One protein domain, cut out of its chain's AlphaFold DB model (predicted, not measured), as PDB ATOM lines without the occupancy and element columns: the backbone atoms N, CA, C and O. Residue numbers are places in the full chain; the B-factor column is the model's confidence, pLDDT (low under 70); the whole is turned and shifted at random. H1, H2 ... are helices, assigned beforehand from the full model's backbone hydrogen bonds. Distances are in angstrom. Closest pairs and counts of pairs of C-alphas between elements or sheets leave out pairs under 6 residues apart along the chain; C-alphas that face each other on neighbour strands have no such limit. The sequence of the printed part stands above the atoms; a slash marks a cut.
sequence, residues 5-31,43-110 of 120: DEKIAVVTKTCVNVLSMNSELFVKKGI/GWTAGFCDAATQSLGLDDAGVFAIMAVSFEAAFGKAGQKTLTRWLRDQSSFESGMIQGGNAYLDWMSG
ATOM      1  N   ASP A   5      27.112 -21.883 -19.604       83.88
ATOM      2  CA  ASP A   5      25.880 -22.552 -19.165       83.88
ATOM      3  C   ASP A   5      26.072 -24.060 -18.941       83.88
ATOM      4  O   ASP A   5      25.580 -24.617 -17.958       83.88
ATOM      5  N   GLU A   6      26.820 -24.738 -19.818       87.00
ATOM      6  CA  GLU A   6      27.124 -26.163 -19.653       87.00
ATOM      7  C   GLU A   6      28.008 -26.399 -18.426       87.00
ATOM      8  O   GLU A   6      27.781 -27.352 -17.677       87.00
ATOM      9  N   LYS A   7      28.982 -25.520 -18.163       86.06
ATOM     10  CA  LYS A   7      29.837 -25.627 -16.971       86.06
ATOM     11  C   LYS A   7      29.036 -25.408 -15.688       86.06
ATOM     12  O   LYS A   7      29.175 -26.188 -14.745       86.06
ATOM     13  N   ILE A   8      28.162 -24.401 -15.669       87.88
ATOM     14  CA  ILE A   8      27.256 -24.124 -14.546       87.88
ATOM     15  C   ILE A   8      26.340 -25.325 -14.294       87.88
ATOM     16  O   ILE A   8      26.197 -25.765 -13.150       87.88
ATOM     17  N   ALA A   9      25.758 -25.904 -15.347       87.75
ATOM     18  CA  ALA A   9      24.899 -27.078 -15.232       87.75
ATOM     19  C   ALA A   9      25.655 -28.294 -14.672       87.75
ATOM     20  O   ALA A   9      25.132 -29.005 -13.809       87.75
ATOM     21  N   VAL A  10      26.896 -28.523 -15.116       89.81
ATOM     22  CA  VAL A  10      27.747 -29.617 -14.621       89.81
ATOM     23  C   VAL A  10      28.083 -29.437 -13.141       89.81
ATOM     24  O   VAL A  10      27.927 -30.385 -12.368       89.81
ATOM     25  N   VAL A  11      28.495 -28.239 -12.722       89.94
ATOM     26  CA  VAL A  11      28.811 -27.955 -11.311       89.94
ATOM     27  C   VAL A  11      27.564 -28.075 -10.441       89.94
ATOM     28  O   VAL A  11      27.589 -28.783  -9.438       89.94
ATOM     29  N   THR A  12      26.440 -27.498 -10.870       89.25
ATOM     30  CA  THR A  12      25.161 -27.604 -10.149       89.25
ATOM     31  C   THR A  12      24.756 -29.063  -9.964       89.25
ATOM     32  O   THR A  12      24.422 -29.489  -8.859       89.25
ATOM     33  N   LYS A  13      24.849 -29.875 -11.023       90.00
ATOM     34  CA  LYS A  13      24.547 -31.308 -10.954       90.00
ATOM     35  C   LYS A  13      25.505 -32.060 -10.030       90.00
ATOM     36  O   LYS A  13      25.080 -32.972  -9.328       90.00
ATOM     37  N   THR A  14      26.780 -31.682 -10.019       90.56
ATOM     38  CA  THR A  14      27.799 -32.266  -9.137       90.56
ATOM     39  C   THR A  14      27.455 -32.018  -7.674       90.56
ATOM     40  O   THR A  14      27.373 -32.971  -6.898       90.56
ATOM     41  N   CYS A  15      27.160 -30.765  -7.319       89.88
ATOM     42  CA  CYS A  15      26.726 -30.390  -5.979       89.88
ATOM     43  C   CYS A  15      25.449 -31.138  -5.579       89.88
ATOM     44  O   CYS A  15      25.426 -31.803  -4.547       89.88
ATOM     45  N   VAL A  16      24.414 -31.127  -6.425       88.62
ATOM     46  CA  VAL A  16      23.160 -31.858  -6.174       88.62
ATOM     47  C   VAL A  16      23.415 -33.345  -5.923       88.62
ATOM     48  O   VAL A  16      22.905 -33.889  -4.944       88.62
ATOM     49  N   ASN A  17      24.208 -34.010  -6.763       88.31
ATOM     50  CA  ASN A  17      24.479 -35.441  -6.631       88.31
ATOM     51  C   ASN A  17      25.208 -35.773  -5.325       88.31
ATOM     52  O   ASN A  17      24.761 -36.650  -4.586       88.31
ATOM     53  N   VAL A  18      26.302 -35.067  -5.024       86.25
ATOM     54  CA  VAL A  18      27.094 -35.304  -3.806       86.25
ATOM     55  C   VAL A  18      26.243 -35.080  -2.561       86.25
ATOM     56  O   VAL A  18      26.266 -35.890  -1.631       86.25
ATOM     57  N   LEU A  19      25.443 -34.019  -2.546       84.06
ATOM     58  CA  LEU A  19      24.589 -33.715  -1.406       84.06
ATOM     59  C   LEU A  19      23.417 -34.680  -1.278       84.06
ATOM     60  O   LEU A  19      23.063 -35.025  -0.156       84.06
ATOM     61  N   SER A  20      22.855 -35.161  -2.389       81.75
ATOM     62  CA  SER A  20      21.781 -36.163  -2.372       81.75
ATOM     63  C   SER A  20      22.292 -37.516  -1.875       81.75
ATOM     64  O   SER A  20      21.657 -38.150  -1.040       81.75
ATOM     65  N   MET A  21      23.488 -37.938  -2.298       82.69
ATOM     66  CA  MET A  21      24.134 -39.143  -1.763       82.69
ATOM     67  C   MET A  21      24.352 -39.040  -0.252       82.69
ATOM     68  O   MET A  21      24.070 -39.982   0.489       82.69
ATOM     69  N   ASN A  22      24.829 -37.886   0.219       80.31
ATOM     70  CA  ASN A  22      25.005 -37.642   1.643       80.31
ATOM     71  C   ASN A  22      23.652 -37.595   2.376       80.31
ATOM     72  O   ASN A  22      23.503 -38.254   3.402       80.31
ATOM     73  N   SER A  23      22.631 -36.926   1.828       72.94
ATOM     74  CA  SER A  23      21.284 -36.872   2.417       72.94
ATOM     75  C   SER A  23      20.628 -38.250   2.528       72.94
ATOM     76  O   SER A  23      20.053 -38.572   3.569       72.94
ATOM     77  N   GLU A  24      20.800 -39.119   1.535       70.56
ATOM     78  CA  GLU A  24      20.325 -40.505   1.578       70.56
ATOM     79  C   GLU A  24      21.014 -41.346   2.660       70.56
ATOM     80  O   GLU A  24      20.354 -42.166   3.311       70.56
ATOM     81  N   LEU A  25      22.317 -41.142   2.899       63.44
ATOM     82  CA  LEU A  25      23.033 -41.791   4.006       63.44
ATOM     83  C   LEU A  25      22.436 -41.397   5.368       63.44
ATOM     84  O   LEU A  25      22.405 -42.223   6.284       63.44
ATOM     85  N   PHE A  26      21.915 -40.174   5.490       61.19
ATOM     86  CA  PHE A  26      21.245 -39.684   6.697       61.19
ATOM     87  C   PHE A  26      19.809 -40.200   6.827       61.19
ATOM     88  O   PHE A  26      19.404 -40.615   7.913       61.19
ATOM     89  N   VAL A  27      19.055 -40.250   5.725       57.62
ATOM     90  CA  VAL A  27      17.675 -40.765   5.701       57.62
ATOM     91  C   VAL A  27      17.649 -42.265   6.010       57.62
ATOM     92  O   VAL A  27      16.813 -42.712   6.790       57.62
ATOM     93  N   LYS A  28      18.598 -43.052   5.484       51.81
ATOM     94  CA  LYS A  28      18.695 -44.497   5.774       51.81
ATOM     95  C   LYS A  28      19.088 -44.812   7.221       51.81
ATOM     96  O   LYS A  28      18.809 -45.914   7.686       51.81
ATOM     97  N   LYS A  29      19.717 -43.873   7.936       49.44
ATOM     98  CA  LYS A  29      20.061 -44.018   9.362       49.44
ATOM     99  C   LYS A  29      18.988 -43.465  10.316       49.44
ATOM    100  O   LYS A  29      19.100 -43.686  11.519       49.44
ATOM    101  N   GLY A  30      17.951 -42.788   9.812       42.66
ATOM    102  CA  GLY A  30      16.910 -42.133  10.610       42.66
ATOM    103  C   GLY A  30      15.563 -42.857  10.578       42.66
ATOM    104  O   GLY A  30      14.814 -42.782   9.609       42.66
ATOM    105  N   ILE A  31      15.221 -43.513  11.683       44.53
ATOM    106  CA  ILE A  31      13.857 -43.935  12.016       44.53
ATOM    107  C   ILE A  31      13.004 -42.657  12.197       44.53
ATOM    108  O   ILE A  31      13.323 -41.838  13.049       44.53
ATOM    109  N   GLY A  43      27.346 -25.852   6.841       85.62
ATOM    110  CA  GLY A  43      28.623 -25.238   6.493       85.62
ATOM    111  C   GLY A  43      29.386 -26.096   5.494       85.62
ATOM    112  O   GLY A  43      29.824 -25.591   4.468       85.62
ATOM    113  N   TRP A  44      29.454 -27.409   5.727       89.12
ATOM    114  CA  TRP A  44      30.109 -28.350   4.817       89.12
ATOM    115  C   TRP A  44      29.526 -28.296   3.406       89.12
ATOM    116  O   TRP A  44      30.261 -28.211   2.427       89.12
ATOM    117  N   THR A  45      28.201 -28.265   3.289       85.00
ATOM    118  CA  THR A  45      27.535 -28.143   1.989       85.00
ATOM    119  C   THR A  45      27.893 -26.829   1.295       85.00
ATOM    120  O   THR A  45      28.182 -26.824   0.099       85.00
ATOM    121  N   ALA A  46      27.894 -25.723   2.042       84.88
ATOM    122  CA  ALA A  46      28.250 -24.414   1.512       84.88
ATOM    123  C   ALA A  46      29.693 -24.387   0.997       84.88
ATOM    124  O   ALA A  46      29.916 -24.002  -0.144       84.88
ATOM    125  N   GLY A  47      30.646 -24.880   1.790       89.12
ATOM    126  CA  GLY A  47      32.054 -24.920   1.401       89.12
ATOM    127  C   GLY A  47      32.340 -25.835   0.214       89.12
ATOM    128  O   GLY A  47      33.158 -25.498  -0.635       89.12
ATOM    129  N   PHE A  48      31.643 -26.972   0.121       91.31
ATOM    130  CA  PHE A  48      31.772 -27.873  -1.023       91.31
ATOM    131  C   PHE A  48      31.312 -27.198  -2.322       91.31
ATOM    132  O   PHE A  48      32.026 -27.220  -3.323       91.31
ATOM    133  N   CYS A  49      30.127 -26.580  -2.302       89.00
ATOM    134  CA  CYS A  49      29.582 -25.871  -3.457       89.00
ATOM    135  C   CYS A  49      30.425 -24.649  -3.831       89.00
ATOM    136  O   CYS A  49      30.691 -24.458  -5.014       89.00
ATOM    137  N   ASP A  50      30.863 -23.860  -2.846       87.88
ATOM    138  CA  ASP A  50      31.730 -22.699  -3.057       87.88
ATOM    139  C   ASP A  50      33.002 -23.108  -3.810       87.88
ATOM    140  O   ASP A  50      33.244 -22.640  -4.925       87.88
ATOM    141  N   ALA A  51      33.726 -24.103  -3.283       90.69
ATOM    142  CA  ALA A  51      34.931 -24.636  -3.910       90.69
ATOM    143  C   ALA A  51      34.670 -25.180  -5.328       90.69
ATOM    144  O   ALA A  51      35.456 -24.923  -6.240       90.69
ATOM    145  N   ALA A  52      33.539 -25.861  -5.546       89.50
ATOM    146  CA  ALA A  52      33.150 -26.365  -6.862       89.50
ATOM    147  C   ALA A  52      32.828 -25.257  -7.879       89.50
ATOM    148  O   ALA A  52      32.972 -25.458  -9.086       89.50
ATOM    149  N   THR A  53      32.399 -24.086  -7.409       89.25
ATOM    150  CA  THR A  53      32.069 -22.935  -8.261       89.25
ATOM    151  C   THR A  53      33.245 -21.994  -8.519       89.25
ATOM    152  O   THR A  53      33.163 -21.202  -9.458       89.25
ATOM    153  N   GLN A  54      34.363 -22.107  -7.788       86.06
ATOM    154  CA  GLN A  54      35.522 -21.211  -7.947       86.06
ATOM    155  C   GLN A  54      36.048 -21.153  -9.388       86.06
ATOM    156  O   GLN A  54      36.403 -20.084  -9.883       86.06
ATOM    157  N   SER A  55      36.046 -22.279 -10.111       79.88
ATOM    158  CA  SER A  55      36.508 -22.327 -11.506       79.88
ATOM    159  C   SER A  55      35.558 -21.668 -12.513       79.88
ATOM    160  O   SER A  55      35.905 -21.554 -13.688       79.88
ATOM    161  N   LEU A  56      34.348 -21.288 -12.092       84.31
ATOM    162  CA  LEU A  56      33.330 -20.690 -12.958       84.31
ATOM    163  C   LEU A  56      33.416 -19.161 -13.016       84.31
ATOM    164  O   LEU A  56      32.805 -18.573 -13.902       84.31
ATOM    165  N   GLY A  57      34.147 -18.519 -12.098       81.88
ATOM    166  CA  GLY A  57      34.246 -17.055 -12.044       81.88
ATOM    167  C   GLY A  57      32.897 -16.357 -11.833       81.88
ATOM    168  O   GLY A  57      32.714 -15.236 -12.303       81.88
ATOM    169  N   LEU A  58      31.947 -17.038 -11.183       82.19
ATOM    170  CA  LEU A  58      30.643 -16.473 -10.845       82.19
ATOM    171  C   LEU A  58      30.796 -15.385  -9.783       82.19
ATOM    172  O   LEU A  58      31.705 -15.433  -8.955       82.19
ATOM    173  N   ASP A  59      29.878 -14.424  -9.799       83.81
ATOM    174  CA  ASP A  59      29.702 -13.506  -8.684       83.81
ATOM    175  C   ASP A  59      29.028 -14.211  -7.492       83.81
ATOM    176  O   ASP A  59      28.491 -15.319  -7.608       83.81
ATOM    177  N   ASP A  60      29.026 -13.549  -6.334       79.69
ATOM    178  CA  ASP A  60      28.439 -14.086  -5.100       79.69
ATOM    179  C   ASP A  60      26.970 -14.508  -5.288       79.69
ATOM    180  O   ASP A  60      26.504 -15.476  -4.683       79.69
ATOM    181  N   ALA A  61      26.231 -13.807  -6.156       82.31
ATOM    182  CA  ALA A  61      24.840 -14.116  -6.467       82.31
ATOM    183  C   ALA A  61      24.701 -15.429  -7.256       82.31
ATOM    184  O   ALA A  61      23.827 -16.243  -6.941       82.31
ATOM    185  N   GLY A  62      25.563 -15.663  -8.246       83.44
ATOM    186  CA  GLY A  62      25.619 -16.910  -9.006       83.44
ATOM    187  C   GLY A  62      26.020 -18.104  -8.140       83.44
ATOM    188  O   GLY A  62      25.362 -19.147  -8.192       83.44
ATOM    189  N   VAL A  63      27.033 -17.937  -7.284       81.81
ATOM    190  CA  VAL A  63      27.442 -18.965  -6.307       81.81
ATOM    191  C   VAL A  63      26.281 -19.296  -5.368       81.81
ATOM    192  O   VAL A  63      25.919 -20.465  -5.194       81.81
ATOM    193  N   PHE A  64      25.616 -18.269  -4.834       82.94
ATOM    194  CA  PHE A  64      24.465 -18.442  -3.955       82.94
ATOM    195  C   PHE A  64      23.296 -19.159  -4.641       82.94
ATOM    196  O   PHE A  64      22.649 -20.000  -4.016       82.94
ATOM    197  N   ALA A  65      23.026 -18.878  -5.918       85.44
ATOM    198  CA  ALA A  65      21.969 -19.550  -6.671       85.44
ATOM    199  C   ALA A  65      22.242 -21.057  -6.822       85.44
ATOM    200  O   ALA A  65      21.346 -21.873  -6.587       85.44
ATOM    201  N   ILE A  66      23.483 -21.439  -7.142       85.69
ATOM    202  CA  ILE A  66      23.891 -22.849  -7.241       85.69
ATOM    203  C   ILE A  66      23.769 -23.539  -5.886       85.69
ATOM    204  O   ILE A  66      23.208 -24.637  -5.795       85.69
ATOM    205  N   MET A  67      24.247 -22.889  -4.824       82.25
ATOM    206  CA  MET A  67      24.070 -23.382  -3.461       82.25
ATOM    207  C   MET A  67      22.586 -23.586  -3.159       82.25
ATOM    208  O   MET A  67      22.201 -24.667  -2.719       82.25
ATOM    209  N   ALA A  68      21.737 -22.600  -3.452       81.81
ATOM    210  CA  ALA A  68      20.317 -22.650  -3.141       81.81
ATOM    211  C   ALA A  68      19.602 -23.839  -3.784       81.81
ATOM    212  O   ALA A  68      18.922 -24.600  -3.088       81.81
ATOM    213  N   VAL A  69      19.828 -24.047  -5.083       85.50
ATOM    214  CA  VAL A  69      19.300 -25.200  -5.825       85.50
ATOM    215  C   VAL A  69      19.808 -26.513  -5.228       85.50
ATOM    216  O   VAL A  69      19.032 -27.446  -5.020       85.50
ATOM    217  N   SER A  70      21.099 -26.582  -4.902       83.81
ATOM    218  CA  SER A  70      21.735 -27.795  -4.378       83.81
ATOM    219  C   SER A  70      21.208 -28.176  -2.988       83.81
ATOM    220  O   SER A  70      20.917 -29.344  -2.724       83.81
ATOM    221  N   PHE A  71      21.003 -27.188  -2.114       78.69
ATOM    222  CA  PHE A  71      20.411 -27.373  -0.788       78.69
ATOM    223  C   PHE A  71      18.940 -27.785  -0.853       78.69
ATOM    224  O   PHE A  71      18.514 -28.652  -0.085       78.69
ATOM    225  N   GLU A  72      18.152 -27.165  -1.733       80.94
ATOM    226  CA  GLU A  72      16.747 -27.528  -1.915       80.94
ATOM    227  C   GLU A  72      16.607 -28.953  -2.455       80.94
ATOM    228  O   GLU A  72      15.798 -29.720  -1.935       80.94
ATOM    229  N   ALA A  73      17.432 -29.340  -3.429       80.44
ATOM    230  CA  ALA A  73      17.420 -30.694  -3.971       80.44
ATOM    231  C   ALA A  73      17.772 -31.748  -2.906       80.44
ATOM    232  O   ALA A  73      17.102 -32.774  -2.809       80.44
ATOM    233  N   ALA A  74      18.787 -31.485  -2.078       76.00
ATOM    234  CA  ALA A  74      19.276 -32.457  -1.102       76.00
ATOM    235  C   ALA A  74      18.439 -32.534   0.186       76.00
ATOM    236  O   ALA A  74      18.280 -33.617   0.752       76.00
ATOM    237  N   PHE A  75      17.912 -31.400   0.666       73.25
ATOM    238  CA  PHE A  75      17.271 -31.282   1.986       73.25
ATOM    239  C   PHE A  75      15.828 -30.751   1.937       73.25
ATOM    240  O   PHE A  75      15.195 -30.547   2.982       73.25
ATOM    241  N   GLY A  76      15.283 -30.482   0.749       75.06
ATOM    242  CA  GLY A  76      13.948 -29.915   0.567       75.06
ATOM    243  C   GLY A  76      13.775 -28.565   1.272       75.06
ATOM    244  O   GLY A  76      14.686 -27.739   1.349       75.06
ATOM    245  N   LYS A  77      12.598 -28.348   1.878       70.00
ATOM    246  CA  LYS A  77      12.268 -27.106   2.611       70.00
ATOM    247  C   LYS A  77      13.202 -26.805   3.792       70.00
ATOM    248  O   LYS A  77      13.240 -25.661   4.249       70.00
ATOM    249  N   ALA A  78      13.924 -27.798   4.320       66.06
ATOM    250  CA  ALA A  78      14.927 -27.558   5.354       66.06
ATOM    251  C   ALA A  78      16.135 -26.797   4.781       66.06
ATOM    252  O   ALA A  78      16.586 -25.845   5.411       66.06
ATOM    253  N   GLY A  79      16.568 -27.129   3.557       67.81
ATOM    254  CA  GLY A  79      17.655 -26.447   2.846       67.81
ATOM    255  C   GLY A  79      17.374 -24.964   2.577       67.81
ATOM    256  O   GLY A  79      18.233 -24.117   2.811       67.81
ATOM    257  N   GLN A  80      16.137 -24.614   2.206       69.06
ATOM    258  CA  GLN A  80      15.741 -23.211   2.010       69.06
ATOM    259  C   GLN A  80      15.824 -22.378   3.303       69.06
ATOM    260  O   GLN A  80      16.377 -21.280   3.304       69.06
ATOM    261  N   LYS A  81      15.315 -22.900   4.431       70.25
ATOM    262  CA  LYS A  81      15.384 -22.204   5.736       70.25
ATOM    263  C   LYS A  81      16.822 -22.030   6.223       70.25
ATOM    264  O   LYS A  81      17.142 -21.044   6.887       70.25
ATOM    265  N   THR A  82      17.659 -22.998   5.888       68.19
ATOM    266  CA  THR A  82      19.081 -23.030   6.190       68.19
ATOM    267  C   THR A  82      19.848 -21.898   5.501       68.19
ATOM    268  O   THR A  82      20.601 -21.199   6.176       68.19
ATOM    269  N   LEU A  83      19.608 -21.629   4.212       73.00
ATOM    270  CA  LEU A  83      20.273 -20.532   3.485       73.00
ATOM    271  C   LEU A  83      19.974 -19.166   4.104       73.00
ATOM    272  O   LEU A  83      20.869 -18.346   4.291       73.00
ATOM    273  N   THR A  84      18.722 -18.936   4.506       74.75
ATOM    274  CA  THR A  84      18.338 -17.692   5.188       74.75
ATOM    275  C   THR A  84      18.995 -17.551   6.564       74.75
ATOM    276  O   THR A  84      19.095 -16.442   7.089       74.75
ATOM    277  N   ARG A  85      19.385 -18.656   7.208       74.44
ATOM    278  CA  ARG A  85      20.113 -18.628   8.482       74.44
ATOM    279  C   ARG A  85      21.604 -18.386   8.258       74.44
ATOM    280  O   ARG A  85      22.161 -17.543   8.948       74.44
ATOM    281  N   TRP A  86      22.202 -19.042   7.267       74.50
ATOM    282  CA  TRP A  86      23.595 -18.821   6.870       74.50
ATOM    283  C   TRP A  86      23.874 -17.355   6.525       74.50
ATOM    284  O   TRP A  86      24.816 -16.778   7.055       74.50
ATOM    285  N   LEU A  87      22.986 -16.702   5.764       75.88
ATOM    286  CA  LEU A  87      23.095 -15.267   5.459       75.88
ATOM    287  C   LEU A  87      23.075 -14.350   6.697       75.88
ATOM    288  O   LEU A  87      23.506 -13.204   6.611       75.88
ATOM    289  N   ARG A  88      22.537 -14.812   7.832       79.88
ATOM    290  CA  ARG A  88      22.409 -14.016   9.064       79.88
ATOM    291  C   ARG A  88      23.531 -14.256  10.069       79.88
ATOM    292  O   ARG A  88      23.785 -13.379  10.885       79.88
ATOM    293  N   ASP A  89      24.158 -15.424  10.035       80.75
ATOM    294  CA  ASP A  89      25.179 -15.833  10.999       80.75
ATOM    295  C   ASP A  89      26.175 -16.777  10.327       80.75
ATOM    296  O   ASP A  89      26.150 -17.980  10.550       80.75
ATOM    297  N   GLN A  90      27.036 -16.239   9.465       76.50
ATOM    298  CA  GLN A  90      28.026 -17.045   8.744       76.50
ATOM    299  C   GLN A  90      29.052 -17.700   9.685       76.50
ATOM    300  O   GLN A  90      29.514 -18.806   9.402       76.50
ATOM    301  N   SER A  91      29.361 -17.068  10.825       82.00
ATOM    302  CA  SER A  91      30.353 -17.552  11.795       82.00
ATOM    303  C   SER A  91      30.026 -18.932  12.356       82.00
ATOM    304  O   SER A  91      30.919 -19.763  12.512       82.00
ATOM    305  N   SER A  92      28.744 -19.225  12.581       79.44
ATOM    306  CA  SER A  92      28.307 -20.541  13.061       79.44
ATOM    307  C   SER A  92      28.566 -21.686  12.067       79.44
ATOM    308  O   SER A  92      28.448 -22.853  12.438       79.44
ATOM    309  N   PHE A  93      28.931 -21.382  10.815       84.19
ATOM    310  CA  PHE A  93      29.117 -22.364   9.740       84.19
ATOM    311  C   PHE A  93      30.569 -22.484   9.253       84.19
ATOM    312  O   PHE A  93      30.856 -23.365   8.442       84.19
ATOM    313  N   GLU A  94      31.485 -21.639   9.736       86.00
ATOM    314  CA  GLU A  94      32.848 -21.504   9.201       86.00
ATOM    315  C   GLU A  94      33.640 -22.821   9.251       86.00
ATOM    316  O   GLU A  94      34.217 -23.246   8.250       86.00
ATOM    317  N   SER A  95      33.590 -23.528  10.385       87.12
ATOM    318  CA  SER A  95      34.236 -24.841  10.540       87.12
ATOM    319  C   SER A  95      33.725 -25.861   9.516       87.12
ATOM    320  O   SER A  95      34.509 -26.584   8.899       87.12
ATOM    321  N   GLY A  96      32.407 -25.904   9.303       87.94
ATOM    322  CA  GLY A  96      31.796 -26.745   8.277       87.94
ATOM    323  C   GLY A  96      32.280 -26.360   6.889       87.94
ATOM    324  O   GLY A  96      32.703 -27.224   6.129       87.94
ATOM    325  N   MET A  97      32.278 -25.066   6.578       89.06
ATOM    326  CA  MET A  97      32.671 -24.530   5.276       89.06
ATOM    327  C   MET A  97      34.100 -24.915   4.897       89.06
ATOM    328  O   MET A  97      34.329 -25.435   3.806       89.06
ATOM    329  N   ILE A  98      35.048 -24.776   5.824       91.62
ATOM    330  CA  ILE A  98      36.439 -25.191   5.598       91.62
ATOM    331  C   ILE A  98      36.516 -26.697   5.304       91.62
ATOM    332  O   ILE A  98      37.191 -27.119   4.364       91.62
ATOM    333  N   GLN A  99      35.797 -27.525   6.068       91.62
ATOM    334  CA  GLN A  99      35.781 -28.976   5.851       91.62
ATOM    335  C   GLN A  99      35.151 -29.362   4.507       91.62
ATOM    336  O   GLN A  99      35.652 -30.266   3.840       91.62
ATOM    337  N   GLY A 100      34.081 -28.679   4.104       91.31
ATOM    338  CA  GLY A 100      33.409 -28.887   2.824       91.31
ATOM    339  C   GLY A 100      34.297 -28.568   1.630       91.31
ATOM    340  O   GLY A 100      34.420 -29.382   0.714       91.31
ATOM    341  N   GLY A 101      34.965 -27.414   1.674       92.44
ATOM    342  CA  GLY A 101      35.911 -27.012   0.634       92.44
ATOM    343  C   GLY A 101      37.082 -27.986   0.525       92.44
ATOM    344  O   GLY A 101      37.403 -28.454  -0.565       92.44
ATOM    345  N   ASN A 102      37.659 -28.393   1.659       93.62
ATOM    346  CA  ASN A 102      38.734 -29.387   1.675       93.62
ATOM    347  C   ASN A 102      38.283 -30.751   1.131       93.62
ATOM    348  O   ASN A 102      39.049 -31.397   0.423       93.62
ATOM    349  N   ALA A 103      37.048 -31.177   1.411       93.12
ATOM    350  CA  ALA A 103      36.505 -32.420   0.867       93.12
ATOM    351  C   ALA A 103      36.343 -32.369  -0.661       93.12
ATOM    352  O   ALA A 103      36.602 -33.365  -1.335       93.12
ATOM    353  N   TYR A 104      35.953 -31.217  -1.221       92.31
ATOM    354  CA  TYR A 104      35.942 -31.024  -2.673       92.31
ATOM    355  C   TYR A 104      37.354 -31.109  -3.263       92.31
ATOM    356  O   TYR A 104      37.573 -31.832  -4.234       92.31
ATOM    357  N   LEU A 105      38.319 -30.407  -2.664       92.00
ATOM    358  CA  LEU A 105      39.702 -30.389  -3.147       92.00
ATOM    359  C   LEU A 105      40.353 -31.777  -3.096       92.00
ATOM    360  O   LEU A 105      40.991 -32.182  -4.069       92.00
ATOM    361  N   ASP A 106      40.154 -32.523  -2.004       93.56
ATOM    362  CA  ASP A 106      40.624 -33.907  -1.881       93.56
ATOM    363  C   ASP A 106      40.030 -34.782  -2.989       93.56
ATOM    364  O   ASP A 106      40.768 -35.435  -3.731       93.56
ATOM    365  N   TRP A 107      38.711 -34.711  -3.192       93.56
ATOM    366  CA  TRP A 107      38.026 -35.476  -4.230       93.56
ATOM    367  C   TRP A 107      38.552 -35.161  -5.637       93.56
ATOM    368  O   TRP A 107      38.861 -36.072  -6.408       93.56
ATOM    369  N   MET A 108      38.743 -33.878  -5.954       90.25
ATOM    370  CA  MET A 108      39.298 -33.442  -7.240       90.25
ATOM    371  C   MET A 108      40.760 -33.863  -7.445       90.25
ATOM    372  O   MET A 108      41.196 -34.005  -8.587       90.25
ATOM    373  N   SER A 109      41.510 -34.103  -6.366       92.25
ATOM    374  CA  SER A 109      42.887 -34.612  -6.418       92.25
ATOM    375  C   SER A 109      42.991 -36.138  -6.582       92.25
ATOM    376  O   SER A 109      44.093 -36.686  -6.583       92.25
ATOM    377  N   GLY A 110      41.860 -36.831  -6.766       90.56
ATOM    378  CA  GLY A 110      41.795 -38.295  -6.850       90.56
ATOM    379  C   GLY A 110      41.575 -38.981  -5.500       90.56
ATOM    380  O   GLY A 110      41.792 -40.190  -5.389       90.56
TER     381      GLY A 110
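Overview. This is residues 5 to 31 and 43 to 110 of the 120 residues of an uncharacterized protein of Aurantiacibacter marinus (UniProt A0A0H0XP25). H1, H2 and H3 pack as a triangular core; H5 crosses H2 on the side away from H3, and H4 folds back on H3. Residues 25 to 31, of which 25 to 29 belong to H1, stick out. The printed part, 95 residues with helices H1 to H5 in order, is all helix and compact, with a radius of gyration of the C-alphas of 12.8 A and spans of 40 by 32 by 24 A.

Arrangement. H1, residues 5 to 29, touches H2, residues 43 to 56, opposite ways at a shallow tilt of 18 degrees; their closest C-alphas, Cys 15 and Cys 49, are 5.9 A apart. H2 touches H5, residues 90 to 108, at a steep tilt of 55 degrees; their closest C-alphas, Trp 44 and Gly 100, are 3.9 A apart. H3, residues 60 to 75, and H4, residues 77 to 86, form a hairpin. Every O i to N i+4 pair is within hydrogen-bond range in H3, against 20 of 21 in H1, 8 of 10 in H2, 5 of 6 in H4 and 13 of 15 in H5.

Along the chain. H1 spans 36.2 A from C-alpha 5 at (25.880, -22.552, -19.165); H5 spans 25.5 A to C-alpha 108 at (39.298, -33.442, -7.240).

Size, cuts and confidence. Residues 32 to 42 are not printed; C-alphas 31 and 43 are 24.5 A apart. Residues 25 to 31, 78 to 80 and 82 have pLDDT under 70.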